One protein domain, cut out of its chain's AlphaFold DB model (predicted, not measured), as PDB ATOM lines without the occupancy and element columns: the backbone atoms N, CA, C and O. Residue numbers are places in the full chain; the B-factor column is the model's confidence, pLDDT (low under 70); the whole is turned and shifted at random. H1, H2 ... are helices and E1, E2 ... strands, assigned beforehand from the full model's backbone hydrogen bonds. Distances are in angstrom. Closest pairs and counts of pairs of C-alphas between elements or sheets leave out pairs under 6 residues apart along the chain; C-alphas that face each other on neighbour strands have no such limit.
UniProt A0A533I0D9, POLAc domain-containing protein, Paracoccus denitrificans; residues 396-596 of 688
ATOM      1  N   MET A 396      46.004 -67.161 -37.803       94.56
ATOM      2  CA  MET A 396      47.288 -67.169 -38.508       94.56
ATOM      3  C   MET A 396      48.439 -66.794 -37.556       94.56
ATOM      4  O   MET A 396      48.414 -65.689 -37.007       94.56
ATOM      5  N   PRO A 397      49.447 -67.665 -37.352       96.19
ATOM      6  CA  PRO A 397      50.522 -67.433 -36.390       96.19
ATOM      7  C   PRO A 397      51.532 -66.385 -36.880       96.19
ATOM      8  O   PRO A 397      51.915 -66.337 -38.052       96.19
ATOM      9  N   MET A 398      51.990 -65.556 -35.949       97.00
ATOM     10  CA  MET A 398      52.897 -64.431 -36.145       97.00
ATOM     11  C   MET A 398      53.925 -64.383 -35.014       97.00
ATOM     12  O   MET A 398      53.600 -64.569 -33.842       97.00
ATOM     13  N   CYS A 399      55.174 -64.075 -35.355       96.75
ATOM     14  CA  CYS A 399      56.232 -63.863 -34.373       96.75
ATOM     15  C   CYS A 399      56.093 -62.464 -33.742       96.75
ATOM     16  O   CYS A 399      56.268 -61.473 -34.461       96.75
ATOM     17  N   PRO A 400      55.869 -62.340 -32.416       96.50
ATOM     18  CA  PRO A 400      55.677 -61.037 -31.773       96.50
ATOM     19  C   PRO A 400      56.846 -60.070 -31.998       96.50
ATOM     20  O   PRO A 400      56.636 -58.902 -32.319       96.50
ATOM     21  N   LYS A 401      58.086 -60.571 -31.911       96.31
ATOM     22  CA  LYS A 401      59.303 -59.781 -32.151       96.31
ATOM     23  C   LYS A 401      59.322 -59.193 -33.565       96.31
ATOM     24  O   LYS A 401      59.564 -58.001 -33.736       96.31
ATOM     25  N   LYS A 402      59.006 -60.007 -34.577       96.44
ATOM     26  CA  LYS A 402      59.003 -59.560 -35.976       96.44
ATOM     27  C   LYS A 402      57.890 -58.564 -36.283       96.44
ATOM     28  O   LYS A 402      58.093 -57.715 -37.145       96.44
ATOM     29  N   VAL A 403      56.743 -58.637 -35.602       96.19
ATOM     30  CA  VAL A 403      55.670 -57.633 -35.739       96.19
ATOM     31  C   VAL A 403      56.193 -56.250 -35.335       96.19
ATOM     32  O   VAL A 403      56.075 -55.302 -36.112       96.19
ATOM     33  N   VAL A 404      56.861 -56.155 -34.179       96.25
ATOM     34  CA  VAL A 404      57.463 -54.903 -33.682       96.25
ATOM     35  C   VAL A 404      58.575 -54.409 -34.614       96.25
ATOM     36  O   VAL A 404      58.570 -53.251 -35.028       96.25
ATOM     37  N   GLU A 405      59.498 -55.289 -35.013       96.00
ATOM     38  CA  GLU A 405      60.587 -54.936 -35.938       96.00
ATOM     39  C   GLU A 405      60.069 -54.467 -37.304       96.00
ATOM     40  O   GLU A 405      60.623 -53.543 -37.901       96.00
ATOM     41  N   THR A 406      59.012 -55.103 -37.815       95.00
ATOM     42  CA  THR A 406      58.393 -54.742 -39.095       95.00
ATOM     43  C   THR A 406      57.761 -53.364 -39.016       95.00
ATOM     44  O   THR A 406      57.986 -52.555 -39.916       95.00
ATOM     45  N   LYS A 407      57.034 -53.061 -37.934       95.62
ATOM     46  CA  LYS A 407      56.469 -51.727 -37.708       95.62
ATOM     47  C   LYS A 407      57.556 -50.657 -37.680       95.62
ATOM     48  O   LYS A 407      57.477 -49.720 -38.464       95.62
ATOM     49  N   ALA A 408      58.613 -50.857 -36.892       96.44
ATOM     50  CA  ALA A 408      59.720 -49.905 -36.802       96.44
ATOM     51  C   ALA A 408      60.395 -49.663 -38.167       96.44
ATOM     52  O   ALA A 408      60.655 -48.525 -38.554       96.44
ATOM     53  N   LYS A 409      60.632 -50.723 -38.957       95.44
ATOM     54  CA  LYS A 409      61.169 -50.593 -40.326       95.44
ATOM     55  C   LYS A 409      60.235 -49.797 -41.240       95.44
ATOM     56  O   LYS A 409      60.707 -49.000 -42.047       95.44
ATOM     57  N   LEU A 410      58.926 -50.023 -41.136       94.62
ATOM     58  CA  LEU A 410      57.924 -49.295 -41.914       94.62
ATOM     59  C   LEU A 410      57.832 -47.823 -41.489       94.62
ATOM     60  O   LEU A 410      57.716 -46.973 -42.363       94.62
ATOM     61  N   GLU A 411      57.936 -47.507 -40.198       96.38
ATOM     62  CA  GLU A 411      57.960 -46.130 -39.678       96.38
ATOM     63  C   GLU A 411      59.198 -45.363 -40.170       96.38
ATOM     64  O   GLU A 411      59.077 -44.261 -40.697       96.38
ATOM     65  N   ILE A 412      60.378 -45.991 -40.152       96.25
ATOM     66  CA  ILE A 412      61.602 -45.399 -40.723       96.25
ATOM     67  C   ILE A 412      61.427 -45.099 -42.221       96.25
ATOM     68  O   ILE A 412      61.832 -44.043 -42.711       96.25
ATOM     69  N   LEU A 413      60.831 -46.030 -42.972       94.69
ATOM     70  CA  LEU A 413      60.547 -45.831 -44.395       94.69
ATOM     71  C   LEU A 413      59.518 -44.717 -44.613       94.69
ATOM     72  O   LEU A 413      59.704 -43.888 -45.503       94.69
ATOM     73  N   HIS A 414      58.464 -44.684 -43.800       95.31
ATOM     74  CA  HIS A 414      57.454 -43.634 -43.816       95.31
ATOM     75  C   HIS A 414      58.102 -42.254 -43.672       95.31
ATOM     76  O   HIS A 414      57.902 -41.399 -44.538       95.31
ATOM     77  N   ASP A 415      58.924 -42.066 -42.641       96.69
ATOM     78  CA  ASP A 415      59.554 -40.781 -42.337       96.69
ATOM     79  C   ASP A 415      60.556 -40.380 -43.415       96.69
ATOM     80  O   ASP A 415      60.576 -39.228 -43.853       96.69
ATOM     81  N   LYS A 416      61.323 -41.344 -43.936       96.31
ATOM     82  CA  LYS A 416      62.225 -41.127 -45.073       96.31
ATOM     83  C   LYS A 416      61.474 -40.615 -46.304       96.31
ATOM     84  O   LYS A 416      61.916 -39.652 -46.943       96.31
ATOM     85  N   TYR A 417      60.363 -41.254 -46.677       95.75
ATOM     86  CA  TYR A 417      59.584 -40.816 -47.836       95.75
ATOM     87  C   TYR A 417      58.907 -39.474 -47.581       95.75
ATOM     88  O   TYR A 417      58.935 -38.621 -48.465       95.75
ATOM     89  N   MET A 418      58.372 -39.248 -46.380       96.31
ATOM     90  CA  MET A 418      57.772 -37.968 -46.009       96.31
ATOM     91  C   MET A 418      58.793 -36.828 -46.087       96.31
ATOM     92  O   MET A 418      58.516 -35.805 -46.709       96.31
ATOM     93  N   ALA A 419      59.998 -37.024 -45.547       96.19
ATOM     94  CA  ALA A 419      61.087 -36.056 -45.647       96.19
ATOM     95  C   ALA A 419      61.440 -35.753 -47.112       96.19
ATOM     96  O   ALA A 419      61.579 -34.591 -47.485       96.19
ATOM     97  N   THR A 420      61.504 -36.783 -47.963       95.69
ATOM     98  CA  THR A 420      61.757 -36.624 -49.406       95.69
ATOM     99  C   THR A 420      60.650 -35.815 -50.091       95.69
ATOM    100  O   THR A 420      60.933 -34.913 -50.877       95.69
ATOM    101  N   ILE A 421      59.383 -36.111 -49.783       96.50
ATOM    102  CA  ILE A 421      58.217 -35.429 -50.358       96.50
ATOM    103  C   ILE A 421      58.200 -33.958 -49.945       96.50
ATOM    104  O   ILE A 421      58.049 -33.093 -50.807       96.50
ATOM    105  N   LEU A 422      58.353 -33.672 -48.650       95.06
ATOM    106  CA  LEU A 422      58.263 -32.319 -48.097       95.06
ATOM    107  C   LEU A 422      59.455 -31.440 -48.489       95.06
ATOM    108  O   LEU A 422      59.274 -30.245 -48.702       95.06
ATOM    109  N   ALA A 423      60.650 -32.020 -48.639       95.56
ATOM    110  CA  ALA A 423      61.838 -31.296 -49.090       95.56
ATOM    111  C   ALA A 423      61.844 -31.010 -50.603       95.56
ATOM    112  O   ALA A 423      62.643 -30.198 -51.072       95.56
ATOM    113  N   HIS A 424      60.983 -31.663 -51.391       96.31
ATOM    114  CA  HIS A 424      60.981 -31.491 -52.840       96.31
ATOM    115  C   HIS A 424      60.564 -30.055 -53.235       96.31
ATOM    116  O   HIS A 424      59.517 -29.582 -52.782       96.31
ATOM    117  N   PRO A 425      61.287 -29.360 -54.143       95.50
ATOM    118  CA  PRO A 425      61.030 -27.948 -54.458       95.50
ATOM    119  C   PRO A 425      59.596 -27.630 -54.901       95.50
ATOM    120  O   PRO A 425      59.041 -26.596 -54.535       95.50
ATOM    121  N   THR A 426      58.967 -28.517 -55.680       94.94
ATOM    122  CA  THR A 426      57.557 -28.360 -56.085       94.94
ATOM    123  C   THR A 426      56.608 -28.442 -54.891       94.94
ATOM    124  O   THR A 426      55.657 -27.671 -54.821       94.94
ATOM    125  N   THR A 427      56.884 -29.327 -53.930       95.44
ATOM    126  CA  THR A 427      56.081 -29.464 -52.711       95.44
ATOM    127  C   THR A 427      56.243 -28.246 -51.814       95.44
ATOM    128  O   THR A 427      55.248 -27.745 -51.309       95.44
ATOM    129  N   VAL A 428      57.463 -27.718 -51.663       95.44
ATOM    130  CA  VAL A 428      57.721 -26.490 -50.892       95.44
ATOM    131  C   VAL A 428      56.908 -25.320 -51.453       95.44
ATOM    132  O   VAL A 428      56.161 -24.679 -50.717       95.44
ATOM    133  N   LYS A 429      56.958 -25.103 -52.775       95.00
ATOM    134  CA  LYS A 429      56.150 -24.067 -53.445       95.00
ATOM    135  C   LYS A 429      54.648 -24.292 -53.261       95.00
ATOM    136  O   LYS A 429      53.905 -23.341 -53.025       95.00
ATOM    137  N   PHE A 430      54.194 -25.541 -53.349       96.31
ATOM    138  CA  PHE A 430      52.788 -25.869 -53.130       96.31
ATOM    139  C   PHE A 430      52.355 -25.624 -51.676       96.31
ATOM    140  O   PHE A 430      51.273 -25.093 -51.438       96.31
ATOM    141  N   THR A 431      53.209 -25.924 -50.697       96.06
ATOM    142  CA  THR A 431      52.967 -25.604 -49.286       96.06
ATOM    143  C   THR A 431      52.824 -24.096 -49.076       96.06
ATOM    144  O   THR A 431      51.875 -23.667 -48.423       96.06
ATOM    145  N   GLU A 432      53.685 -23.273 -49.680       94.62
ATOM    146  CA  GLU A 432      53.537 -21.810 -49.627       94.62
ATOM    147  C   GLU A 432      52.207 -21.342 -50.239       94.62
ATOM    148  O   GLU A 432      51.554 -20.442 -49.704       94.62
ATOM    149  N   GLN A 433      51.766 -21.964 -51.339       95.06
ATOM    150  CA  GLN A 433      50.454 -21.687 -51.927       95.06
ATOM    151  C   GLN A 433      49.318 -22.042 -50.955       95.06
ATOM    152  O   GLN A 433      48.428 -21.219 -50.742       95.06
ATOM    153  N   LEU A 434      49.363 -23.214 -50.312       95.50
ATOM    154  CA  LEU A 434      48.372 -23.625 -49.310       95.50
ATOM    155  C   LEU A 434      48.315 -22.651 -48.124       95.50
ATOM    156  O   LEU A 434      47.225 -22.300 -47.663       95.50
ATOM    157  N   GLN A 435      49.469 -22.172 -47.655       95.94
ATOM    158  CA  GLN A 435      49.559 -21.168 -46.590       95.94
ATOM    159  C   GLN A 435      48.912 -19.843 -47.009       95.94
ATOM    160  O   GLN A 435      48.150 -19.253 -46.239       95.94
ATOM    161  N   ARG A 436      49.147 -19.392 -48.249       94.56
ATOM    162  CA  ARG A 436      48.511 -18.183 -48.801       94.56
ATOM    163  C   ARG A 436      47.000 -18.350 -48.946       94.56
ATOM    164  O   ARG A 436      46.263 -17.447 -48.557       94.56
ATOM    165  N   GLU A 437      46.529 -19.491 -49.448       93.69
ATOM    166  CA  GLU A 437      45.095 -19.799 -49.554       93.69
ATOM    167  C   GLU A 437      44.416 -19.774 -48.174       93.69
ATOM    168  O   GLU A 437      43.359 -19.157 -48.005       93.69
ATOM    169  N   ALA A 438      45.042 -20.394 -47.166       93.12
ATOM    170  CA  ALA A 438      44.556 -20.384 -45.789       93.12
ATOM    171  C   ALA A 438      44.508 -18.960 -45.210       93.12
ATOM    172  O   ALA A 438      43.491 -18.572 -44.627       93.12
ATOM    173  N   MET A 439      45.560 -18.166 -45.440       95.06
ATOM    174  CA  MET A 439      45.642 -16.770 -45.018       95.06
ATOM    175  C   MET A 439      44.527 -15.920 -45.628       95.06
ATOM    176  O   MET A 439      43.810 -15.239 -44.897       95.06
ATOM    177  N   VAL A 440      44.338 -15.984 -46.949       94.12
ATOM    178  CA  VAL A 440      43.288 -15.227 -47.649       94.12
ATOM    179  C   VAL A 440      41.908 -15.614 -47.120       94.12
ATOM    180  O   VAL A 440      41.104 -14.743 -46.789       94.12
ATOM    181  N   LYS A 441      41.639 -16.915 -46.967       93.31
ATOM    182  CA  LYS A 441      40.353 -17.412 -46.465       93.31
ATOM    183  C   LYS A 441      40.069 -16.981 -45.023       93.31
ATOM    184  O   LYS A 441      38.920 -16.677 -44.699       93.31
ATOM    185  N   ALA A 442      41.081 -16.983 -44.157       91.25
ATOM    186  CA  ALA A 442      40.950 -16.521 -42.779       91.25
ATOM    187  C   ALA A 442      40.730 -15.001 -42.725       91.25
ATOM    188  O   ALA A 442      39.781 -14.539 -42.091       91.25
ATOM    189  N   ASN A 443      41.538 -14.233 -43.461       93.00
ATOM    190  CA  ASN A 443      41.473 -12.772 -43.481       93.00
ATOM    191  C   ASN A 443      40.193 -12.234 -44.129       93.00
ATOM    192  O   ASN A 443      39.700 -11.203 -43.692       93.00
ATOM    193  N   ALA A 444      39.590 -12.951 -45.084       91.25
ATOM    194  CA  ALA A 444      38.296 -12.581 -45.667       91.25
ATOM    195  C   ALA A 444      37.151 -12.502 -44.634       91.25
ATOM    196  O   ALA A 444      36.122 -11.882 -44.894       91.25
ATOM    197  N   LYS A 445      37.313 -13.123 -43.457       90.62
ATOM    198  CA  LYS A 445      36.341 -13.075 -42.353       90.62
ATOM    199  C   LYS A 445      36.647 -11.982 -41.324       90.62
ATOM    200  O   LYS A 445      35.829 -11.747 -40.435       90.62
ATOM    201  N   LEU A 446      37.805 -11.330 -41.415       88.62
ATOM    202  CA  LEU A 446      38.285 -10.350 -40.445       88.62
ATOM    203  C   LEU A 446      38.101  -8.932 -40.993       88.62
ATOM    204  O   LEU A 446      38.473  -8.638 -42.122       88.62
ATOM    205  N   LYS A 447      37.529  -8.038 -40.178       79.25
ATOM    206  CA  LYS A 447      37.198  -6.662 -40.596       79.25
ATOM    207  C   LYS A 447      38.247  -5.608 -40.226       79.25
ATOM    208  O   LYS A 447      38.153  -4.492 -40.715       79.25
ATOM    209  N   VAL A 448      39.205  -5.930 -39.348       78.38
ATOM    210  CA  VAL A 448      40.115  -4.925 -38.756       78.38
ATOM    211  C   VAL A 448      41.583  -5.352 -38.818       78.38
ATOM    212  O   VAL A 448      42.369  -4.709 -39.503       78.38
ATOM    213  N   LYS A 449      41.981  -6.440 -38.143       85.12
ATOM    214  CA  LYS A 449      43.377  -6.912 -38.127       85.12
ATOM    215  C   LYS A 449      43.515  -8.199 -38.932       85.12
ATOM    216  O   LYS A 449      42.890  -9.198 -38.591       85.12
ATOM    217  N   GLN A 450      44.326  -8.167 -39.984       88.06
ATOM    218  CA  GLN A 450      44.640  -9.336 -40.805       88.06
ATOM    219  C   GLN A 450      45.822 -10.119 -40.218       88.06
ATOM    220  O   GLN A 450      46.749  -9.538 -39.651       88.06
ATOM    221  N   HIS A 451      45.795 -11.440 -40.364       91.81
ATOM    222  CA  HIS A 451      46.906 -12.310 -40.002       91.81
ATOM    223  C   HIS A 451      47.984 -12.293 -41.101       91.81
ATOM    224  O   HIS A 451      47.636 -12.435 -42.278       91.81
ATOM    225  N   PRO A 452      49.276 -12.149 -40.749       92.12
ATOM    226  CA  PRO A 452      50.380 -12.288 -41.700       92.12
ATOM    227  C   PRO A 452      50.584 -13.755 -42.107       92.12
ATOM    228  O   PRO A 452      50.154 -14.663 -41.398       92.12
ATOM    229  N   LEU A 453      51.308 -14.005 -43.207       90.25
ATOM    230  CA  LEU A 453      51.578 -15.368 -43.694       90.25
ATOM    231  C   LEU A 453      52.281 -16.247 -42.644       90.25
ATOM    232  O   LEU A 453      51.969 -17.428 -42.533       90.25
ATOM    233  N   SER A 454      53.161 -15.663 -41.819       91.50
ATOM    234  CA  SER A 454      53.852 -16.362 -40.723       91.50
ATOM    235  C   SER A 454      52.901 -16.976 -39.691       91.50
ATOM    236  O   SER A 454      53.253 -17.964 -39.054       91.50
ATOM    237  N   HIS A 455      51.677 -16.452 -39.565       92.31
ATOM    238  CA  HIS A 455      50.637 -17.029 -38.712       92.31
ATOM    239  C   HIS A 455      50.176 -18.417 -39.193       92.31
ATOM    240  O   HIS A 455      49.658 -19.194 -38.401       92.31
ATOM    241  N   PHE A 456      50.388 -18.739 -40.474       93.69
ATOM    242  CA  PHE A 456      49.971 -19.991 -41.110       93.69
ATOM    243  C   PHE A 456      51.142 -20.948 -41.368       93.69
ATOM    244  O   PHE A 456      50.983 -21.905 -42.117       93.69
ATOM    245  N   ALA A 457      52.314 -20.739 -40.755       89.69
ATOM    246  CA  ALA A 457      53.494 -21.594 -40.955       89.69
ATOM    247  C   ALA A 457      53.267 -23.079 -40.579       89.69
ATOM    248  O   ALA A 457      53.959 -23.973 -41.069       89.69
ATOM    249  N   ASN A 458      52.269 -23.353 -39.735       91.31
ATOM    250  CA  ASN A 458      51.819 -24.699 -39.376       91.31
ATOM    251  C   ASN A 458      51.013 -25.404 -40.485       91.31
ATOM    252  O   ASN A 458      50.810 -26.614 -40.408       91.31
ATOM    253  N   VAL A 459      50.542 -24.680 -41.505       91.69
ATOM    254  CA  VAL A 459      49.877 -25.273 -42.667       91.69
ATOM    255  C   VAL A 459      50.947 -25.897 -43.557       91.69
ATOM    256  O   VAL A 459      51.764 -25.199 -44.158       91.69
ATOM    257  N   GLN A 460      50.935 -27.225 -43.621       93.62
ATOM    258  CA  GLN A 460      51.866 -28.040 -44.397       93.62
ATOM    259  C   GLN A 460      51.099 -28.889 -45.413       93.62
ATOM    260  O   GLN A 460      49.931 -29.233 -45.193       93.62
ATOM    261  N   PHE A 461      51.752 -29.239 -46.523       95.31
ATOM    262  CA  PHE A 461      51.207 -30.226 -47.448       95.31
ATOM    263  C   PHE A 461      51.009 -31.573 -46.739       95.31
ATOM    264  O   PHE A 461      51.933 -32.113 -46.135       95.31
ATOM    265  N   ASN A 462      49.801 -32.125 -46.842       94.81
ATOM    266  CA  ASN A 462      49.451 -33.447 -46.352       94.81
ATOM    267  C   ASN A 462      49.198 -34.388 -47.545       94.81
ATOM    268  O   ASN A 462      48.113 -34.333 -48.138       94.81
ATOM    269  N   PRO A 463      50.135 -35.303 -47.866       92.88
ATOM    270  CA  PRO A 463      49.958 -36.283 -48.940       92.88
ATOM    271  C   PRO A 463      48.762 -37.227 -48.730       92.88
ATOM    272  O   PRO A 463      48.265 -37.816 -49.686       92.88
ATOM    273  N   GLY A 464      48.278 -37.364 -47.490       91.69
ATOM    274  CA  GLY A 464      47.091 -38.146 -47.146       91.69
ATOM    275  C   GLY A 464      45.766 -37.445 -47.445       91.69
ATOM    276  O   GLY A 464      44.721 -38.082 -47.351       91.69
ATOM    277  N   SER A 465      45.779 -36.159 -47.812       93.31
ATOM    278  CA  SER A 465      44.582 -35.428 -48.235       93.31
ATOM    279  C   SER A 465      44.359 -35.608 -49.740       93.31
ATOM    280  O   SER A 465      45.129 -35.050 -50.528       93.31
ATOM    281  N   PRO A 466      43.295 -36.316 -50.180       90.56
ATOM    282  CA  PRO A 466      43.053 -36.544 -51.604       90.56
ATOM    283  C   PRO A 466      42.950 -35.239 -52.390       90.56
ATOM    284  O   PRO A 466      43.503 -35.146 -53.477       90.56
ATOM    285  N   LEU A 467      42.323 -34.212 -51.809       92.25
ATOM    286  CA  LEU A 467      42.156 -32.904 -52.443       92.25
ATOM    287  C   LEU A 467      43.494 -32.180 -52.643       92.25
ATOM    288  O   LEU A 467      43.743 -31.625 -53.709       92.25
ATOM    289  N   GLN A 468      44.368 -32.181 -51.632       95.31
ATOM    290  CA  GLN A 468      45.679 -31.541 -51.772       95.31
ATOM    291  C   GLN A 468      46.562 -32.307 -52.760       95.31
ATOM    292  O   GLN A 468      47.255 -31.691 -53.564       95.31
ATOM    293  N   LEU A 469      46.510 -33.641 -52.738       95.44
ATOM    294  CA  LEU A 469      47.259 -34.474 -53.673       95.44
ATOM    295  C   LEU A 469      46.750 -34.320 -55.117       95.44
ATOM    296  O   LEU A 469      47.562 -34.281 -56.036       95.44
ATOM    297  N   GLN A 470      45.435 -34.172 -55.326       94.69
ATOM    298  CA  GLN A 470      44.848 -33.854 -56.635       94.69
ATOM    299  C   GLN A 470      45.394 -32.531 -57.175       94.69
ATOM    300  O   GLN A 470      45.902 -32.505 -58.293       94.69
ATOM    301  N   LYS A 471      45.353 -31.463 -56.366       95.06
ATOM    302  CA  LYS A 471      45.923 -30.160 -56.734       95.06
ATOM    303  C   LYS A 471      47.403 -30.280 -57.100       95.06
ATOM    304  O   LYS A 471      47.819 -29.802 -58.150       95.06
ATOM    305  N   LEU A 472      48.200 -30.966 -56.276       95.62
ATOM    306  CA  LEU A 472      49.627 -31.150 -56.546       95.62
ATOM    307  C   LEU A 472      49.868 -31.876 -57.881       95.62
ATOM    308  O   LEU A 472      50.649 -31.403 -58.700       95.62
ATOM    309  N   LEU A 473      49.207 -33.015 -58.110       94.69
ATOM    310  CA  LEU A 473      49.435 -33.838 -59.300       94.69
ATOM    311  C   LEU A 473      48.912 -33.177 -60.581       94.69
ATOM    312  O   LEU A 473      49.619 -33.149 -61.587       94.69
ATOM    313  N   TYR A 474      47.688 -32.653 -60.551       94.81
ATOM    314  CA  TYR A 474      46.969 -32.251 -61.760       94.81
ATOM    315  C   TYR A 474      47.046 -30.752 -62.046       94.81
ATOM    316  O   TYR A 474      47.072 -30.367 -63.208       94.81
ATOM    317  N   GLU A 475      47.131 -29.901 -61.020       93.44
ATOM    318  CA  GLU A 475      47.197 -28.444 -61.206       93.44
ATOM    319  C   GLU A 475      48.643 -27.936 -61.158       93.44
ATOM    320  O   GLU A 475      49.059 -27.181 -62.031       93.44
ATOM    321  N   VAL A 476      49.431 -28.365 -60.164       92.69
ATOM    322  CA  VAL A 476      50.801 -27.856 -59.957       92.69
ATOM    323  C   VAL A 476      51.813 -28.545 -60.870       92.69
ATOM    324  O   VAL A 476      52.632 -27.872 -61.492       92.69
ATOM    325  N   ILE A 477      51.795 -29.881 -60.942       93.00
ATOM    326  CA  ILE A 477      52.683 -30.642 -61.840       93.00
ATOM    327  C   ILE A 477      52.116 -30.663 -63.271       93.00
ATOM    328  O   ILE A 477      52.888 -30.723 -64.226       93.00
ATOM    329  N   GLY A 478      50.791 -30.567 -63.431       91.44
ATOM    330  CA  GLY A 478      50.136 -30.520 -64.741       91.44
ATOM    331  C   GLY A 478      49.975 -31.887 -65.412       91.44
ATOM    332  O   GLY A 478      49.983 -31.979 -66.639       91.44
ATOM    333  N   LEU A 479      49.873 -32.967 -64.629       92.75
ATOM    334  CA  LEU A 479      49.649 -34.311 -65.169       92.75
ATOM    335  C   LEU A 479      48.212 -34.473 -65.695       92.75
ATOM    336  O   LEU A 479      47.297 -33.810 -65.203       92.75
ATOM    337  N   PRO A 480      47.966 -35.370 -66.665       91.00
ATOM    338  CA  PRO A 480      46.615 -35.644 -67.139       91.00
ATOM    339  C   PRO A 480      45.837 -36.513 -66.144       91.00
ATOM    340  O   PRO A 480      46.389 -37.404 -65.496       91.00
ATOM    341  N   VAL A 481      44.523 -36.299 -66.068       90.69
ATOM    342  CA  VAL A 481      43.623 -37.166 -65.297       90.69
ATOM    343  C   VAL A 481      43.381 -38.449 -66.089       90.69
ATOM    344  O   VAL A 481      42.778 -38.416 -67.158       90.69
ATOM    345  N   THR A 482      43.866 -39.572 -65.563       85.00
ATOM    346  CA  THR A 482      43.766 -40.894 -66.209       85.00
ATOM    347  C   THR A 482      42.556 -41.693 -65.740       85.00
ATOM    348  O   THR A 482      41.938 -42.391 -66.535       85.00
ATOM    349  N   ASP A 483      42.182 -41.559 -64.468       86.12
ATOM    350  CA  ASP A 483      41.075 -42.287 -63.857       86.12
ATOM    351  C   ASP A 483      40.276 -41.367 -62.922       86.12
ATOM    352  O   ASP A 483      40.819 -40.433 -62.315       86.12
ATOM    353  N   LEU A 484      38.987 -41.667 -62.760       87.25
ATOM    354  CA  LEU A 484      38.090 -40.983 -61.831       87.25
ATOM    355  C   LEU A 484      37.650 -41.926 -60.706       87.25
ATOM    356  O   LEU A 484      37.528 -43.133 -60.894       87.25
ATOM    357  N   THR A 485      37.389 -41.366 -59.530       84.44
ATOM    358  CA  THR A 485      36.699 -42.052 -58.433       84.44
ATOM    359  C   THR A 485      35.214 -42.243 -58.757       84.44
ATOM    360  O   THR A 485      34.680 -41.593 -59.656       84.44
ATOM    361  N   ASP A 486      34.498 -43.037 -57.958       72.38
ATOM    362  CA  ASP A 486      33.035 -43.188 -58.071       72.38
ATOM    363  C   ASP A 486      32.294 -41.842 -57.937       72.38
ATOM    364  O   ASP A 486      31.260 -41.603 -58.562       72.38
ATOM    365  N   SER A 487      32.872 -40.908 -57.173       78.44
ATOM    366  CA  SER A 487      32.414 -39.517 -57.046       78.44
ATOM    367  C   SER A 487      32.810 -38.612 -58.223       78.44
ATOM    368  O   SER A 487      32.618 -37.393 -58.160       78.44
ATOM    369  N   LYS A 488      33.347 -39.195 -59.300       83.38
ATOM    370  CA  LYS A 488      33.820 -38.534 -60.525       83.38
ATOM    371  C   LYS A 488      34.921 -37.498 -60.294       83.38
ATOM    372  O   LYS A 488      35.060 -36.566 -61.079       83.38
ATOM    373  N   GLN A 489      35.692 -37.645 -59.219       87.19
ATOM    374  CA  GLN A 489      36.850 -36.798 -58.933       87.19
ATOM    375  C   GLN A 489      38.126 -37.453 -59.473       87.19
ATOM    376  O   GLN A 489      38.183 -38.681 -59.522       87.19
ATOM    377  N   PRO A 490      39.171 -36.690 -59.837       90.00
ATOM    378  CA  PRO A 490      40.445 -37.266 -60.260       90.00
ATOM    379  C   PRO A 490      41.024 -38.224 -59.207       90.00
ATOM    380  O   PRO A 490      41.178 -37.864 -58.038       90.00
ATOM    381  N   ALA A 491      41.343 -39.458 -59.589       90.62
ATOM    382  CA  ALA A 491      41.853 -40.456 -58.652       90.62
ATOM    383  C   ALA A 491      43.331 -40.193 -58.298       90.62
ATOM    384  O   ALA A 491      44.088 -39.694 -59.120       90.62
ATOM    385  N   THR A 492      43.775 -40.524 -57.082       90.56
ATOM    386  CA  THR A 492      45.159 -40.238 -56.623       90.56
ATOM    387  C   THR A 492      45.840 -41.402 -55.902       90.56
ATOM    388  O   THR A 492      46.897 -41.242 -55.296       90.56
ATOM    389  N   GLY A 493      45.260 -42.604 -55.962       86.44
ATOM    390  CA  GLY A 493      45.831 -43.784 -55.306       86.44
ATOM    391  C   GLY A 493      47.179 -44.211 -55.901       86.44
ATOM    392  O   GLY A 493      47.486 -43.914 -57.052       86.44
ATOM    393  N   GLY A 494      47.967 -44.999 -55.161       85.25
ATOM    394  CA  GLY A 494      49.303 -45.433 -55.604       85.25
ATOM    395  C   GLY A 494      49.346 -46.141 -56.971       85.25
ATOM    396  O   GLY A 494      50.330 -46.010 -57.699       85.25
ATOM    397  N   LYS A 495      48.271 -46.843 -57.372       84.31
ATOM    398  CA  LYS A 495      48.136 -47.402 -58.734       84.31
ATOM    399  C   LYS A 495      48.051 -46.306 -59.802       84.31
ATOM    400  O   LYS A 495      48.667 -46.453 -60.851       84.31
ATOM    401  N   ILE A 496      47.333 -45.219 -59.517       89.75
ATOM    402  CA  ILE A 496      47.198 -44.060 -60.404       89.75
ATOM    403  C   ILE A 496      48.532 -43.342 -60.517       89.75
ATOM    404  O   ILE A 496      49.005 -43.131 -61.623       89.75
ATOM    405  N   ILE A 497      49.213 -43.090 -59.397       90.94
ATOM    406  CA  ILE A 497      50.557 -42.492 -59.414       90.94
ATOM    407  C   ILE A 497      51.508 -43.335 -60.276       90.94
ATOM    408  O   ILE A 497      52.231 -42.790 -61.102       90.94
ATOM    409  N   LYS A 498      51.457 -44.670 -60.169       88.88
ATOM    410  CA  LYS A 498      52.243 -45.564 -61.035       88.88
ATOM    411  C   LYS A 498      51.885 -45.426 -62.524       88.88
ATOM    412  O   LYS A 498      52.799 -45.477 -63.340       88.88
ATOM    413  N   LYS A 499      50.603 -45.269 -62.881       87.81
ATOM    414  CA  LYS A 499      50.194 -44.970 -64.267       87.81
ATOM    415  C   LYS A 499      50.751 -43.613 -64.712       87.81
ATOM    416  O   LYS A 499      51.322 -43.521 -65.791       87.81
ATOM    417  N   LEU A 500      50.658 -42.593 -63.856       89.81
ATOM    418  CA  LEU A 500      51.122 -41.239 -64.161       89.81
ATOM    419  C   LEU A 500      52.634 -41.166 -64.415       89.81
ATOM    420  O   LEU A 500      53.079 -40.391 -65.253       89.81
ATOM    421  N   MET A 501      53.418 -42.020 -63.751       90.19
ATOM    422  CA  MET A 501      54.863 -42.160 -63.981       90.19
ATOM    423  C   MET A 501      55.234 -42.644 -65.396       90.19
ATOM    424  O   MET A 501      56.408 -42.603 -65.748       90.19
ATOM    425  N   ALA A 502      54.279 -43.133 -66.197       87.62
ATOM    426  CA  ALA A 502      54.516 -43.486 -67.597       87.62
ATOM    427  C   ALA A 502      54.492 -42.266 -68.536       87.62
ATOM    428  O   ALA A 502      54.894 -42.385 -69.694       87.62
ATOM    429  N   HIS A 503      54.023 -41.104 -68.068       85.31
ATOM    430  CA  HIS A 503      54.074 -39.871 -68.847       85.31
ATOM    431  C   HIS A 503      55.491 -39.276 -68.868       85.31
ATOM    432  O   HIS A 503      56.255 -39.469 -67.920       85.31
ATOM    433  N   PRO A 504      55.846 -38.515 -69.921       83.38
ATOM    434  CA  PRO A 504      57.100 -37.773 -69.965       83.38
ATOM    435  C   PRO A 504      57.177 -36.788 -68.794       83.38
ATOM    436  O   PRO A 504      56.412 -35.829 -68.723       83.38
ATOM    437  N   LEU A 505      58.095 -37.038 -67.865       84.81
ATOM    438  CA  LEU A 505      58.258 -36.275 -66.632       84.81
ATOM    439  C   LEU A 505      59.716 -35.858 -66.467       84.81
ATOM    440  O   LEU A 505      60.636 -36.628 -66.755       84.81
ATOM    441  N   ALA A 506      59.936 -34.650 -65.950       86.62
ATOM    442  CA  ALA A 506      61.267 -34.244 -65.522       86.62
ATOM    443  C   ALA A 506      61.747 -35.166 -64.387       86.62
ATOM    444  O   ALA A 506      60.962 -35.571 -63.525       86.62
ATOM    445  N   LYS A 507      63.051 -35.467 -64.354       86.62
ATOM    446  CA  LYS A 507      63.645 -36.377 -63.360       86.62
ATOM    447  C   LYS A 507      63.235 -36.062 -61.901       86.62
ATOM    448  O   LYS A 507      62.846 -37.001 -61.211       86.62
ATOM    449  N   PRO A 508      63.214 -34.796 -61.434       87.12
ATOM    450  CA  PRO A 508      62.777 -34.486 -60.067       87.12
ATOM    451  C   PRO A 508      61.310 -34.858 -59.790       87.12
ATOM    452  O   PRO A 508      60.984 -35.393 -58.733       87.12
ATOM    453  N   HIS A 509      60.412 -34.661 -60.763       91.88
ATOM    454  CA  HIS A 509      59.008 -35.062 -60.617       91.88
ATOM    455  C   HIS A 509      58.850 -36.578 -60.571       91.88
ATOM    456  O   HIS A 509      58.038 -37.073 -59.793       91.88
ATOM    457  N   MET A 510      59.656 -37.323 -61.332       92.25
ATOM    458  CA  MET A 510      59.689 -38.785 -61.229       92.25
ATOM    459  C   MET A 510      60.077 -39.251 -59.823       92.25
ATOM    460  O   MET A 510      59.445 -40.162 -59.293       92.25
ATOM    461  N   GLU A 511      61.068 -38.613 -59.199       92.62
ATOM    462  CA  GLU A 511      61.490 -38.913 -57.824       92.62
ATOM    463  C   GLU A 511      60.389 -38.582 -56.801       92.62
ATOM    464  O   GLU A 511      60.100 -39.402 -55.925       92.62
ATOM    465  N   LEU A 512      59.701 -37.443 -56.954       94.81
ATOM    466  CA  LEU A 512      58.553 -37.076 -56.117       94.81
ATOM    467  C   LEU A 512      57.400 -38.085 -56.241       94.81
ATOM    468  O   LEU A 512      56.886 -38.559 -55.228       94.81
ATOM    469  N   LEU A 513      56.995 -38.441 -57.465       95.25
ATOM    470  CA  LEU A 513      55.928 -39.422 -57.698       95.25
ATOM    471  C   LEU A 513      56.313 -40.800 -57.149       95.25
ATOM    472  O   LEU A 513      55.484 -41.490 -56.553       95.25
ATOM    473  N   GLN A 514      57.580 -41.187 -57.304       93.44
ATOM    474  CA  GLN A 514      58.115 -42.419 -56.744       93.44
ATOM    475  C   GLN A 514      58.017 -42.420 -55.210       93.44
ATOM    476  O   GLN A 514      57.535 -43.407 -54.647       93.44
ATOM    477  N   ALA A 515      58.392 -41.324 -54.544       94.38
ATOM    478  CA  ALA A 515      58.268 -41.183 -53.095       94.38
ATOM    479  C   ALA A 515      56.801 -41.187 -52.632       94.38
ATOM    480  O   ALA A 515      56.473 -41.896 -51.685       94.38
ATOM    481  N   LEU A 516      55.897 -40.482 -53.324       95.19
ATOM    482  CA  LEU A 516      54.456 -40.472 -53.022       95.19
ATOM    483  C   LEU A 516      53.827 -41.867 -53.137       95.19
ATOM    484  O   LEU A 516      53.058 -42.283 -52.266       95.19
ATOM    485  N   ARG A 517      54.167 -42.613 -54.197       92.62
ATOM    486  CA  ARG A 517      53.701 -43.990 -54.407       92.62
ATOM    487  C   ARG A 517      54.149 -44.911 -53.275       92.62
ATOM    488  O   ARG A 517      53.345 -45.689 -52.762       92.62
ATOM    489  N   ASP A 518      55.427 -44.837 -52.921       92.00
ATOM    490  CA  ASP A 518      56.034 -45.702 -51.913       92.00
ATOM    491  C   ASP A 518      55.543 -45.350 -50.503       92.00
ATOM    492  O   ASP A 518      55.151 -46.246 -49.754       92.00
ATOM    493  N   TRP A 519      55.437 -44.056 -50.189       93.25
ATOM    494  CA  TRP A 519      54.808 -43.555 -48.969       93.25
ATOM    495  C   TRP A 519      53.374 -44.073 -48.820       93.25
ATOM    496  O   TRP A 519      53.034 -44.653 -47.792       93.25
ATOM    497  N   SER A 520      52.546 -43.956 -49.866       90.75
ATOM    498  CA  SER A 520      51.157 -44.438 -49.845       90.75
ATOM    499  C   SER A 520      51.072 -45.947 -49.581       90.75
ATOM    500  O   SER A 520      50.200 -46.400 -48.836       90.75
ATOM    501  N   ALA A 521      51.994 -46.737 -50.142       89.56
ATOM    502  CA  ALA A 521      52.058 -48.175 -49.892       89.56
ATOM    503  C   ALA A 521      52.422 -48.500 -48.434       89.56
ATOM    504  O   ALA A 521      51.806 -49.392 -47.847       89.56
ATOM    505  N   VAL A 522      53.380 -47.775 -47.847       92.38
ATOM    506  CA  VAL A 522      53.782 -47.930 -46.439       92.38
ATOM    507  C   VAL A 522      52.655 -47.513 -45.495       92.38
ATOM    508  O   VAL A 522      52.300 -48.284 -44.606       92.38
ATOM    509  N   VAL A 523      52.030 -46.355 -45.722       91.81
ATOM    510  CA  VAL A 523      50.898 -45.865 -44.917       91.81
ATOM    511  C   VAL A 523      49.738 -46.846 -44.935       91.81
ATOM    512  O   VAL A 523      49.170 -47.139 -43.885       91.81
ATOM    513  N   LYS A 524      49.419 -47.418 -46.105       89.62
ATOM    514  CA  LYS A 524      48.373 -48.438 -46.213       89.62
ATOM    515  C   LYS A 524      48.645 -49.623 -45.283       89.62
ATOM    516  O   LYS A 524      47.707 -50.120 -44.673       89.62
ATOM    517  N   ILE A 525      49.899 -50.065 -45.170       92.44
ATOM    518  CA  ILE A 525      50.297 -51.165 -44.279       92.44
ATOM    519  C   ILE A 525      50.248 -50.719 -42.811       92.44
ATOM    520  O   ILE A 525      49.600 -51.380 -42.000       92.44
ATOM    521  N   LEU A 526      50.878 -49.588 -42.480       93.38
ATOM    522  CA  LEU A 526      50.947 -49.050 -41.117       93.38
ATOM    523  C   LEU A 526      49.570 -48.769 -40.515       93.38
ATOM    524  O   LEU A 526      49.346 -49.087 -39.357       93.38
ATOM    525  N   GLN A 527      48.648 -48.187 -41.280       91.75
ATOM    526  CA  GLN A 527      47.322 -47.818 -40.779       91.75
ATOM    527  C   GLN A 527      46.290 -48.929 -40.991       91.75
ATOM    528  O   GLN A 527      45.419 -49.125 -40.152       91.75
ATOM    529  N   GLY A 528      46.372 -49.656 -42.109       89.75
ATOM    530  CA  GLY A 528      45.346 -50.624 -42.502       89.75
ATOM    531  C   GLY A 528      45.574 -52.055 -42.019       89.75
ATOM    532  O   GLY A 528      44.641 -52.851 -42.074       89.75
ATOM    533  N   PHE A 529      46.790 -52.412 -41.589       92.94
ATOM    534  CA  PHE A 529      47.143 -53.803 -41.272       92.94
ATOM    535  C   PHE A 529      47.879 -53.955 -39.942       92.94
ATOM    536  O   PHE A 529      47.505 -54.817 -39.149       92.94
ATOM    537  N   MET A 530      48.884 -53.111 -39.667       94.50
ATOM    538  CA  MET A 530      49.670 -53.217 -38.431       94.50
ATOM    539  C   MET A 530      48.823 -53.204 -37.150       94.50
ATOM    540  O   MET A 530      49.103 -54.050 -36.304       94.50
ATOM    541  N   PRO A 531      47.755 -52.387 -37.002       94.44
ATOM    542  CA  PRO A 531      46.942 -52.412 -35.787       94.44
ATOM    543  C   PRO A 531      46.309 -53.783 -35.531       94.44
ATOM    544  O   PRO A 531      46.299 -54.255 -34.400       94.44
ATOM    545  N   ALA A 532      45.839 -54.469 -36.577       92.69
ATOM    546  CA  ALA A 532      45.277 -55.812 -36.436       92.69
ATOM    547  C   ALA A 532      46.354 -56.851 -36.083       92.69
ATOM    548  O   ALA A 532      46.111 -57.760 -35.296       92.69
ATOM    549  N   PHE A 533      47.566 -56.697 -36.619       94.50
ATOM    550  CA  PHE A 533      48.694 -57.569 -36.291       94.50
ATOM    551  C   PHE A 533      49.182 -57.371 -34.851       94.50
ATOM    552  O   PHE A 533      49.488 -58.346 -34.169       94.50
ATOM    553  N   GLU A 534      49.218 -56.127 -34.374       93.62
ATOM    554  CA  GLU A 534      49.568 -55.766 -32.996       93.62
ATOM    555  C   GLU A 534      48.494 -56.194 -31.992       93.62
ATOM    556  O   GLU A 534      48.831 -56.594 -30.878       93.62
ATOM    557  N   ASN A 535      47.220 -56.167 -32.392       91.75
ATOM    558  CA  ASN A 535      46.088 -56.593 -31.569       91.75
ATOM    559  C   ASN A 535      45.799 -58.099 -31.646       91.75
ATOM    560  O   ASN A 535      44.929 -58.579 -30.922       91.75
ATOM    561  N   GLY A 536      46.513 -58.854 -32.492       92.25
ATOM    562  CA  GLY A 536      46.381 -60.311 -32.553       92.25
ATOM    563  C   GLY A 536      46.615 -60.956 -31.184       92.25
ATOM    564  O   GLY A 536      47.384 -60.439 -30.375       92.25
ATOM    565  N   GLN A 537      45.986 -62.091 -30.911       92.44
ATOM    566  CA  GLN A 537      46.007 -62.705 -29.585       92.44
ATOM    567  C   GLN A 537      47.364 -63.355 -29.292       92.44
ATOM    568  O   GLN A 537      47.821 -64.193 -30.069       92.44
ATOM    569  N   LEU A 538      48.006 -63.000 -28.177       93.94
ATOM    570  CA  LEU A 538      49.189 -63.713 -27.686       93.94
ATOM    571  C   LEU A 538      48.736 -64.985 -26.957       93.94
ATOM    572  O   LEU A 538      47.953 -64.897 -26.014       93.94
ATOM    573  N   LYS A 539      49.212 -66.153 -27.391       93.94
ATOM    574  CA  LYS A 539      48.846 -67.450 -26.802       93.94
ATOM    575  C   LYS A 539      49.981 -68.015 -25.943       93.94
ATOM    576  O   LYS A 539      51.097 -67.493 -25.934       93.94
ATOM    577  N   ALA A 540      49.686 -69.084 -25.200       93.94
ATOM    578  CA  ALA A 540      50.611 -69.699 -24.242       93.94
ATOM    579  C   ALA A 540      51.885 -70.286 -24.883       93.94
ATOM    580  O   ALA A 540      52.884 -70.481 -24.199       93.94
ATOM    581  N   ASP A 541      51.879 -70.514 -26.200       93.88
ATOM    582  CA  ASP A 541      53.049 -70.917 -26.990       93.88
ATOM    583  C   ASP A 541      54.022 -69.755 -27.286       93.88
ATOM    584  O   ASP A 541      55.030 -69.942 -27.968       93.88
ATOM    585  N   GLY A 542      53.724 -68.543 -26.800       94.44
ATOM    586  CA  GLY A 542      54.519 -67.338 -27.031       94.44
ATOM    587  C   GLY A 542      54.328 -66.724 -28.421       94.44
ATOM    588  O   GLY A 542      55.004 -65.749 -28.758       94.44
ATOM    589  N   MET A 543      53.413 -67.264 -29.231       96.06
ATOM    590  CA  MET A 543      53.103 -66.774 -30.570       96.06
ATOM    591  C   MET A 543      51.872 -65.874 -30.555       96.06
ATOM    592  O   MET A 543      50.970 -66.007 -29.727       96.06
ATOM    593  N   ARG A 544      51.825 -64.933 -31.502       95.88
ATOM    594  CA  ARG A 544      50.662 -64.067 -31.708       95.88
ATOM    595  C   ARG A 544      49.820 -64.595 -32.863       95.88
ATOM    596  O   ARG A 544      50.380 -64.957 -33.886       95.88
ATOM    597  N   TYR A 545      48.500 -64.595 -32.742       95.50
ATOM    598  CA  TYR A 545      47.599 -65.134 -33.758       95.50
ATOM    599  C   TYR A 545      46.655 -64.062 -34.290       95.50
ATOM    600  O   TYR A 545      46.003 -63.345 -33.531       95.50
ATOM    601  N   LEU A 546      46.584 -63.956 -35.615       94.69
ATOM    602  CA  LEU A 546      45.618 -63.114 -36.303       94.69
ATOM    603  C   LEU A 546      44.339 -63.909 -36.572       94.69
ATOM    604  O   LEU A 546      44.374 -64.912 -37.283       94.69
ATOM    605  N   HIS A 547      43.217 -63.422 -36.056       93.12
ATOM    606  CA  HIS A 547      41.890 -63.999 -36.254       93.12
ATOM    607  C   HIS A 547      41.065 -63.064 -37.148       93.12
ATOM    608  O   HIS A 547      40.325 -62.223 -36.650       93.12
ATOM    609  N   GLY A 548      41.266 -63.158 -38.466       89.81
ATOM    610  CA  GLY A 548      40.505 -62.368 -39.440       89.81
ATOM    611  C   GLY A 548      39.088 -62.907 -39.645       89.81
ATOM    612  O   GLY A 548      38.802 -64.047 -39.289       89.81
ATOM    613  N   CYS A 549      38.223 -62.102 -40.261       90.88
ATOM    614  CA  CYS A 549      36.839 -62.473 -40.557       90.88
ATOM    615  C   CYS A 549      36.669 -62.760 -42.053       90.88
ATOM    616  O   CYS A 549      36.984 -61.915 -42.896       90.88
ATOM    617  N   PHE A 550      36.145 -63.930 -42.405       92.94
ATOM    618  CA  PHE A 550      35.791 -64.307 -43.768       92.94
ATOM    619  C   PHE A 550      34.308 -64.058 -44.033       92.94
ATOM    620  O   PHE A 550      33.428 -64.415 -43.255       92.94
ATOM    621  N   ASN A 551      34.016 -63.486 -45.196       90.12
ATOM    622  CA  ASN A 551      32.663 -63.165 -45.619       90.12
ATOM    623  C   ASN A 551      32.241 -64.094 -46.759       90.12
ATOM    624  O   ASN A 551      32.590 -63.888 -47.926       90.12
ATOM    625  N   LEU A 552      31.461 -65.117 -46.407       90.88
ATOM    626  CA  LEU A 552      30.805 -65.999 -47.369       90.88
ATOM    627  C   LEU A 552      29.528 -65.326 -47.900       90.88
ATOM    628  O   LEU A 552      28.679 -64.902 -47.119       90.88
ATOM    629  N   GLY A 553      29.405 -65.209 -49.226       81.56
ATOM    630  CA  GLY A 553      28.295 -64.484 -49.864       81.56
ATOM    631  C   GLY A 553      28.451 -62.957 -49.853       81.56
ATOM    632  O   GLY A 553      27.462 -62.239 -49.901       81.56
ATOM    633  N   GLY A 554      29.682 -62.441 -49.746       77.25
ATOM    634  CA  GLY A 554      29.953 -60.996 -49.746       77.25
ATOM    635  C   GLY A 554      30.253 -60.382 -51.119       77.25
ATOM    636  O   GLY A 554      30.199 -59.165 -51.262       77.25
ATOM    637  N   THR A 555      30.604 -61.185 -52.129       82.94
ATOM    638  CA  THR A 555      30.939 -60.686 -53.474       82.94
ATOM    639  C   THR A 555      29.947 -61.203 -54.506       82.94
ATOM    640  O   THR A 555      29.501 -62.344 -54.416       82.94
ATOM    641  N   VAL A 556      29.651 -60.410 -55.540       83.50
ATOM    642  CA  VAL A 556      28.755 -60.831 -56.636       83.50
ATOM    643  C   VAL A 556      29.280 -62.088 -57.343       83.50
ATOM    644  O   VAL A 556      28.510 -62.959 -57.727       83.50
ATOM    645  N   SER A 557      30.605 -62.223 -57.447       84.56
ATOM    646  CA  SER A 557      31.275 -63.357 -58.101       84.56
ATOM    647  C   SER A 557      31.251 -64.681 -57.322       84.56
ATOM    648  O   SER A 557      31.720 -65.688 -57.844       84.56
ATOM    649  N   GLY A 558      30.818 -64.683 -56.058       85.06
ATOM    650  CA  GLY A 558      30.902 -65.855 -55.174       85.06
ATOM    651  C   GLY A 558      32.256 -66.055 -54.488       85.06
ATOM    652  O   GLY A 558      32.384 -66.924 -53.629       85.06
ATOM    653  N   ARG A 559      33.271 -65.236 -54.797       88.56
ATOM    654  CA  ARG A 559      34.558 -65.247 -54.082       88.56
ATOM    655  C   ARG A 559      34.390 -64.863 -52.618       88.56
ATOM    656  O   ARG A 559      33.615 -63.961 -52.287       88.56
ATOM    657  N   LEU A 560      35.201 -65.488 -51.768       91.12
ATOM    658  CA  LEU A 560      35.387 -65.058 -50.387       91.12
ATOM    659  C   LEU A 560      36.004 -63.660 -50.356       91.12
ATOM    660  O   LEU A 560      36.972 -63.378 -51.065       91.12
ATOM    661  N   SER A 561      35.476 -62.803 -49.491       89.88
ATOM    662  CA  SER A 561      36.153 -61.584 -49.057       89.88
ATOM    663  C   SER A 561      36.568 -61.712 -47.590       89.88
ATOM    664  O   SER A 561      36.122 -62.617 -46.886       89.88
ATOM    665  N   SER A 562      37.459 -60.834 -47.134       89.94
ATOM    666  CA  SER A 562      37.964 -60.828 -45.754       89.94
ATOM    667  C   SER A 562      37.918 -59.427 -45.149       89.94
ATOM    668  O   SER A 562      38.095 -58.452 -45.885       89.94
ATOM    669  N   SER A 563      37.739 -59.331 -43.834       90.19
ATOM    670  CA  SER A 563      37.853 -58.104 -43.037       90.19
ATOM    671  C   SER A 563      38.712 -58.330 -41.786       90.19
ATOM    672  O   SER A 563      39.056 -59.462 -41.446       90.19
ATOM    673  N   ASP A 564      39.101 -57.222 -41.152       85.25
ATOM    674  CA  ASP A 564      39.788 -57.186 -39.852       85.25
ATOM    675  C   ASP A 564      41.121 -57.964 -39.761       85.25
ATOM    676  O   ASP A 564      41.327 -58.729 -38.819       85.25
ATOM    677  N   PRO A 565      42.083 -57.761 -40.692       89.12
ATOM    678  CA  PRO A 565      42.086 -56.872 -41.855       89.12
ATOM    679  C   PRO A 565      41.816 -57.630 -43.169       89.12
ATOM    680  O   PRO A 565      41.980 -58.844 -43.274       89.12
ATOM    681  N   ASN A 566      41.493 -56.904 -44.245       88.69
ATOM    682  CA  ASN A 566      41.368 -57.519 -45.571       88.69
ATOM    683  C   ASN A 566      42.749 -57.850 -46.172       88.69
ATOM    684  O   ASN A 566      43.352 -57.018 -46.858       88.69
ATOM    685  N   LEU A 567      43.235 -59.075 -45.957       87.31
ATOM    686  CA  LEU A 567      44.549 -59.530 -46.427       87.31
ATOM    687  C   LEU A 567      44.695 -59.543 -47.958       87.31
ATOM    688  O   LEU A 567      45.814 -59.409 -48.451       87.31
ATOM    689  N   GLN A 568      43.598 -59.593 -48.723       85.06
ATOM    690  CA  GLN A 568      43.648 -59.492 -50.193       85.06
ATOM    691  C   GLN A 568      44.150 -58.118 -50.662       85.06
ATOM    692  O   GLN A 568      44.708 -57.980 -51.749       85.06
ATOM    693  N   ASN A 569      43.984 -57.090 -49.825       84.06
ATOM    694  CA  ASN A 569      44.439 -55.736 -50.112       84.06
ATOM    695  C   ASN A 569      45.918 -55.503 -49.769       84.06
ATOM    696  O   ASN A 569      46.427 -54.405 -50.051       84.06
ATOM    697  N   LEU A 570      46.600 -56.484 -49.164       83.06
ATOM    698  CA  LEU A 570      48.015 -56.381 -48.834       83.06
ATOM    699  C   LEU A 570      48.839 -56.337 -50.138       83.06
ATOM    700  O   LEU A 570      48.658 -57.192 -51.006       83.06
ATOM    701  N   PRO A 571      49.744 -55.359 -50.327       72.69
ATOM    702  CA  PRO A 571      50.526 -55.258 -51.558       72.69
ATOM    703  C   PRO A 571      51.434 -56.486 -51.781       72.69
ATOM    704  O   PRO A 571      52.516 -56.577 -51.210       72.69
ATOM    705  N   ALA A 572      51.015 -57.427 -52.635       65.31
ATOM    706  CA  ALA A 572      51.690 -58.722 -52.797       65.31
ATOM    707  C   ALA A 572      53.108 -58.643 -53.401       65.31
ATOM    708  O   ALA A 572      53.965 -59.446 -53.032       65.31
ATOM    709  N   ASN A 573      53.347 -57.671 -54.293       64.06
ATOM    710  CA  ASN A 573      54.568 -57.531 -55.106       64.06
ATOM    711  C   ASN A 573      55.398 -56.282 -54.753       64.06
ATOM    712  O   ASN A 573      56.117 -55.757 -55.603       64.06
ATOM    713  N   SER A 574      55.270 -55.752 -53.534       68.75
ATOM    714  CA  SER A 574      56.123 -54.655 -53.061       68.75
ATOM    715  C   SER A 574      57.224 -55.182 -52.140       68.75
ATOM    716  O   SER A 574      57.058 -56.210 -51.481       68.75
ATOM    717  N   ALA A 575      58.333 -54.442 -52.040       74.44
ATOM    718  CA  ALA A 575      59.362 -54.709 -51.033       74.44
ATOM    719  C   ALA A 575      58.769 -54.745 -49.605       74.44
ATOM    720  O   ALA A 575      59.212 -55.523 -48.766       74.44
ATOM    721  N   TYR A 576      57.709 -53.970 -49.360       82.50
ATOM    722  CA  TYR A 576      57.009 -53.892 -48.075       82.50
ATOM    723  C   TYR A 576      56.139 -55.123 -47.790       82.50
ATOM    724  O   TYR A 576      56.035 -55.551 -46.645       82.50
ATOM    725  N   GLY A 577      55.552 -55.733 -48.824       80.12
ATOM    726  CA  GLY A 577      54.786 -56.971 -48.684       80.12
ATOM    727  C   GLY A 577      55.648 -58.128 -48.184       80.12
ATOM    728  O   GLY A 577      55.178 -58.942 -47.393       80.12
ATOM    729  N   LYS A 578      56.928 -58.171 -48.583       84.50
ATOM    730  CA  LYS A 578      57.893 -59.148 -48.062       84.50
ATOM    731  C   LYS A 578      58.124 -58.965 -46.557       84.50
ATOM    732  O   LYS A 578      58.051 -59.952 -45.835       84.50
ATOM    733  N   LEU A 579      58.313 -57.725 -46.093       86.50
ATOM    734  CA  LEU A 579      58.484 -57.422 -44.663       86.50
ATOM    735  C   LEU A 579      57.295 -57.925 -43.835       86.50
ATOM    736  O   LEU A 579      57.484 -58.584 -42.820       86.50
ATOM    737  N   VAL A 580      56.068 -57.681 -44.308       89.38
ATOM    738  CA  VAL A 580      54.856 -58.172 -43.637       89.38
ATOM    739  C   VAL A 580      54.794 -59.700 -43.651       89.38
ATOM    740  O   VAL A 580      54.517 -60.312 -42.629       89.38
ATOM    741  N   LYS A 581      55.095 -60.349 -44.782       88.88
ATOM    742  CA  LYS A 581      55.091 -61.818 -44.877       88.88
ATOM    743  C   LYS A 581      56.087 -62.478 -43.921       88.88
ATOM    744  O   LYS A 581      55.782 -63.532 -43.379       88.88
ATOM    745  N   GLU A 582      57.244 -61.859 -43.678       90.06
ATOM    746  CA  GLU A 582      58.287 -62.403 -42.796       90.06
ATOM    747  C   GLU A 582      57.847 -62.554 -41.334       90.06
ATOM    748  O   GLU A 582      58.454 -63.348 -40.606       90.06
ATOM    749  N   MET A 583      56.823 -61.814 -40.898       93.75
ATOM    750  CA  MET A 583      56.307 -61.888 -39.532       93.75
ATOM    751  C   MET A 583      55.442 -63.134 -39.296       93.75
ATOM    752  O   MET A 583      55.367 -63.601 -38.160       93.75
ATOM    753  N   PHE A 584      54.823 -63.678 -40.348       94.56
ATOM    754  CA  PHE A 584      54.025 -64.895 -40.278       94.56
ATOM    755  C   PHE A 584      54.957 -66.101 -40.293       94.56
ATOM    756  O   PHE A 584      55.643 -66.364 -41.280       94.56
ATOM    757  N   VAL A 585      55.014 -66.819 -39.177       94.94
ATOM    758  CA  VAL A 585      55.894 -67.979 -39.015       94.94
ATOM    759  C   VAL A 585      55.113 -69.108 -38.351       94.94
ATOM    760  O   VAL A 585      54.259 -68.826 -37.508       94.94
ATOM    761  N   PRO A 586      55.366 -70.374 -38.722       95.00
ATOM    762  CA  PRO A 586      54.705 -71.490 -38.067       95.00
ATOM    763  C   PRO A 586      55.150 -71.593 -36.594       95.00
ATOM    764  O   PRO A 586      56.289 -71.231 -36.278       95.00
ATOM    765  N   PRO A 587      54.282 -72.084 -35.692       93.00
ATOM    766  CA  PRO A 587      54.677 -72.416 -34.326       93.00
ATOM    767  C   PRO A 587      55.659 -73.599 -34.308       93.00
ATOM    768  O   PRO A 587      55.852 -74.296 -35.308       93.00
ATOM    769  N   ALA A 588      56.289 -73.836 -33.156       91.88
ATOM    770  CA  ALA A 588      57.246 -74.928 -32.990       91.88
ATOM    771  C   ALA A 588      56.628 -76.288 -33.370       91.88
ATOM    772  O   ALA A 588      55.514 -76.607 -32.965       91.88
ATOM    773  N   GLY A 589      57.356 -77.084 -34.160       93.25
ATOM    774  CA  GLY A 589      56.893 -78.388 -34.653       93.25
ATOM    775  C   GLY A 589      56.011 -78.338 -35.908       93.25
ATOM    776  O   GLY A 589      55.625 -79.394 -36.402       93.25
ATOM    777  N   TRP A 590      55.720 -77.151 -36.454       93.88
ATOM    778  CA  TRP A 590      54.882 -76.982 -37.645       93.88
ATOM    779  C   TRP A 590      55.653 -76.401 -38.834       93.88
ATOM    780  O   TRP A 590      56.650 -75.695 -38.683       93.88
ATOM    781  N   LEU A 591      55.137 -76.656 -40.039       94.50
ATOM    782  CA  LEU A 591      55.592 -76.043 -41.286       94.50
ATOM    783  C   LEU A 591      54.459 -75.221 -41.901       94.50
ATOM    784  O   LEU A 591      53.302 -75.639 -41.903       94.50
ATOM    785  N   MET A 592      54.797 -74.058 -42.457       92.12
ATOM    786  CA  MET A 592      53.850 -73.252 -43.223       92.12
ATOM    787  C   MET A 592      53.938 -73.650 -44.696       92.12
ATOM    788  O   MET A 592      54.981 -73.480 -45.323       92.12
ATOM    789  N   CYS A 593      52.842 -74.179 -45.237       92.62
ATOM    790  CA  CYS A 593      52.742 -74.595 -46.633       92.62
ATOM    791  C   CYS A 593      51.800 -73.658 -47.393       92.62
ATOM    792  O   CYS A 593      50.769 -73.245 -46.864       92.62
ATOM    793  N   GLY A 594      52.148 -73.332 -48.638       90.12
ATOM    794  CA  GLY A 594      51.285 -72.596 -49.558       90.12
ATOM    795  C   GLY A 594      50.883 -73.486 -50.726       90.12
ATOM    796  O   GLY A 594      51.739 -74.140 -51.317       90.12
ATOM    797  N   ALA A 595      49.597 -73.492 -51.064       92.50
ATOM    798  CA  ALA A 595      49.067 -74.131 -52.261       92.50
ATOM    799  C   ALA A 595      48.285 -73.086 -53.060       92.50
ATOM    800  O   ALA A 595      47.442 -72.387 -52.499       92.50
ATOM    801  N   ASP A 596      48.588 -72.964 -54.349       89.81
ATOM    802  CA  ASP A 596      47.963 -71.995 -55.247       89.81
ATOM    803  C   ASP A 596      47.556 -72.677 -56.554       89.81
ATOM    804  O   ASP A 596      48.283 -73.519 -57.089       89.81
TER     805      ASP A 596
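AT A GLANCE: This is residues 396 to 596 of the 688 residues of the protein "POLAc domain-containing protein" of Paracoccus denitrificans (UniProt A0A533I0D9). Two long helices, H1 and H6, pack along each other in opposite directions and make the middle of a long, loose domain. Near one end of the long axis H1 gives way, after a sharp turn, to H2, which with H3 makes an arm whose loop, residues 444 to 449, sticks out; near the other end lie H7, H8 and two small strand pairs, E1 with E2 and E3 with E4. The printed part has 201 residues, with eight named helices and four named strands in the order E1 H1 H2 H3 H4 H5 H6 H7 E2 E3 E4 H8; both two-stranded sheets are antiparallel, and the class is mostly helix. It is loose, with a radius of gyration of the C-alphas of 21.4 A, and spans 72 by 36 by 36 A, only just a rod.

IN THESE COORDINATES: Find C-alpha 396 at (47.288, -67.169, -38.508), where E1, residues 396 to 398, begins. H1, residues 400 to 423, then runs 35.0 A to C-alpha 423 at (61.838, -31.296, -49.090). H2 is residues 425 to 443, 27.1 A long; H3 is 453 to 456, H4 466 to 476 and H5 494 to 500. H6, residues 507 to 528, runs 31.2 A, and H7 is 530 to 534. Look next for E2 at 544 to 546, E3 at 549 to 551 and E4 at 561 to 563. H8, residues 575 to 583, ends at C-alpha 583 at (56.307, -61.888, -39.532).

HOW THE PARTS SIT: Begin at the hub, H1. It touches H6, closest at the C-alphas of Tyr 417 and Ala 515, 5.4 A, at a shallow tilt of 33 degrees, only just short of steep, opposite ways. With residues 400 to 410 alone it touches H8, the C-alphas of Lys 402 and Met 583 being closest at 5.0 A. With residues 403 to 407 alone it touches H7, closest at Val 403 and Glu 534, C-alphas 6.9 A apart. H5 and H6 form a helical hairpin, closest at the C-alphas of Gly 494 and Arg 517, 4.8 A. H2 touches H3, at the C-alphas of Gln 435 and Phe 456, 5.6 A, and H4, at those of Phe 430 and Leu 472, 7.0 A. Across E1 and E2, N 398 and O 544 are 2.7 A apart, within hydrogen-bond range; in the hairpin of E3 and E4, N 551 and O 561 are at 2.8 A. In H1, H2, H5, H6 and H7 every O i to N i+4 pair is within hydrogen-bond range, in H4 6 of 7 and in H8 3 of 5; H3 is too short for one.

THE WHOLE: The C-alphas farthest apart, those of Val 448 and Gly 589, are 75.5 A from each other. The printed part has no cut. The links H4 to H5 and E4 to H8 are long. Mean pLDDT of the printed part is 90.9, and residues 572 to 574 are under 70.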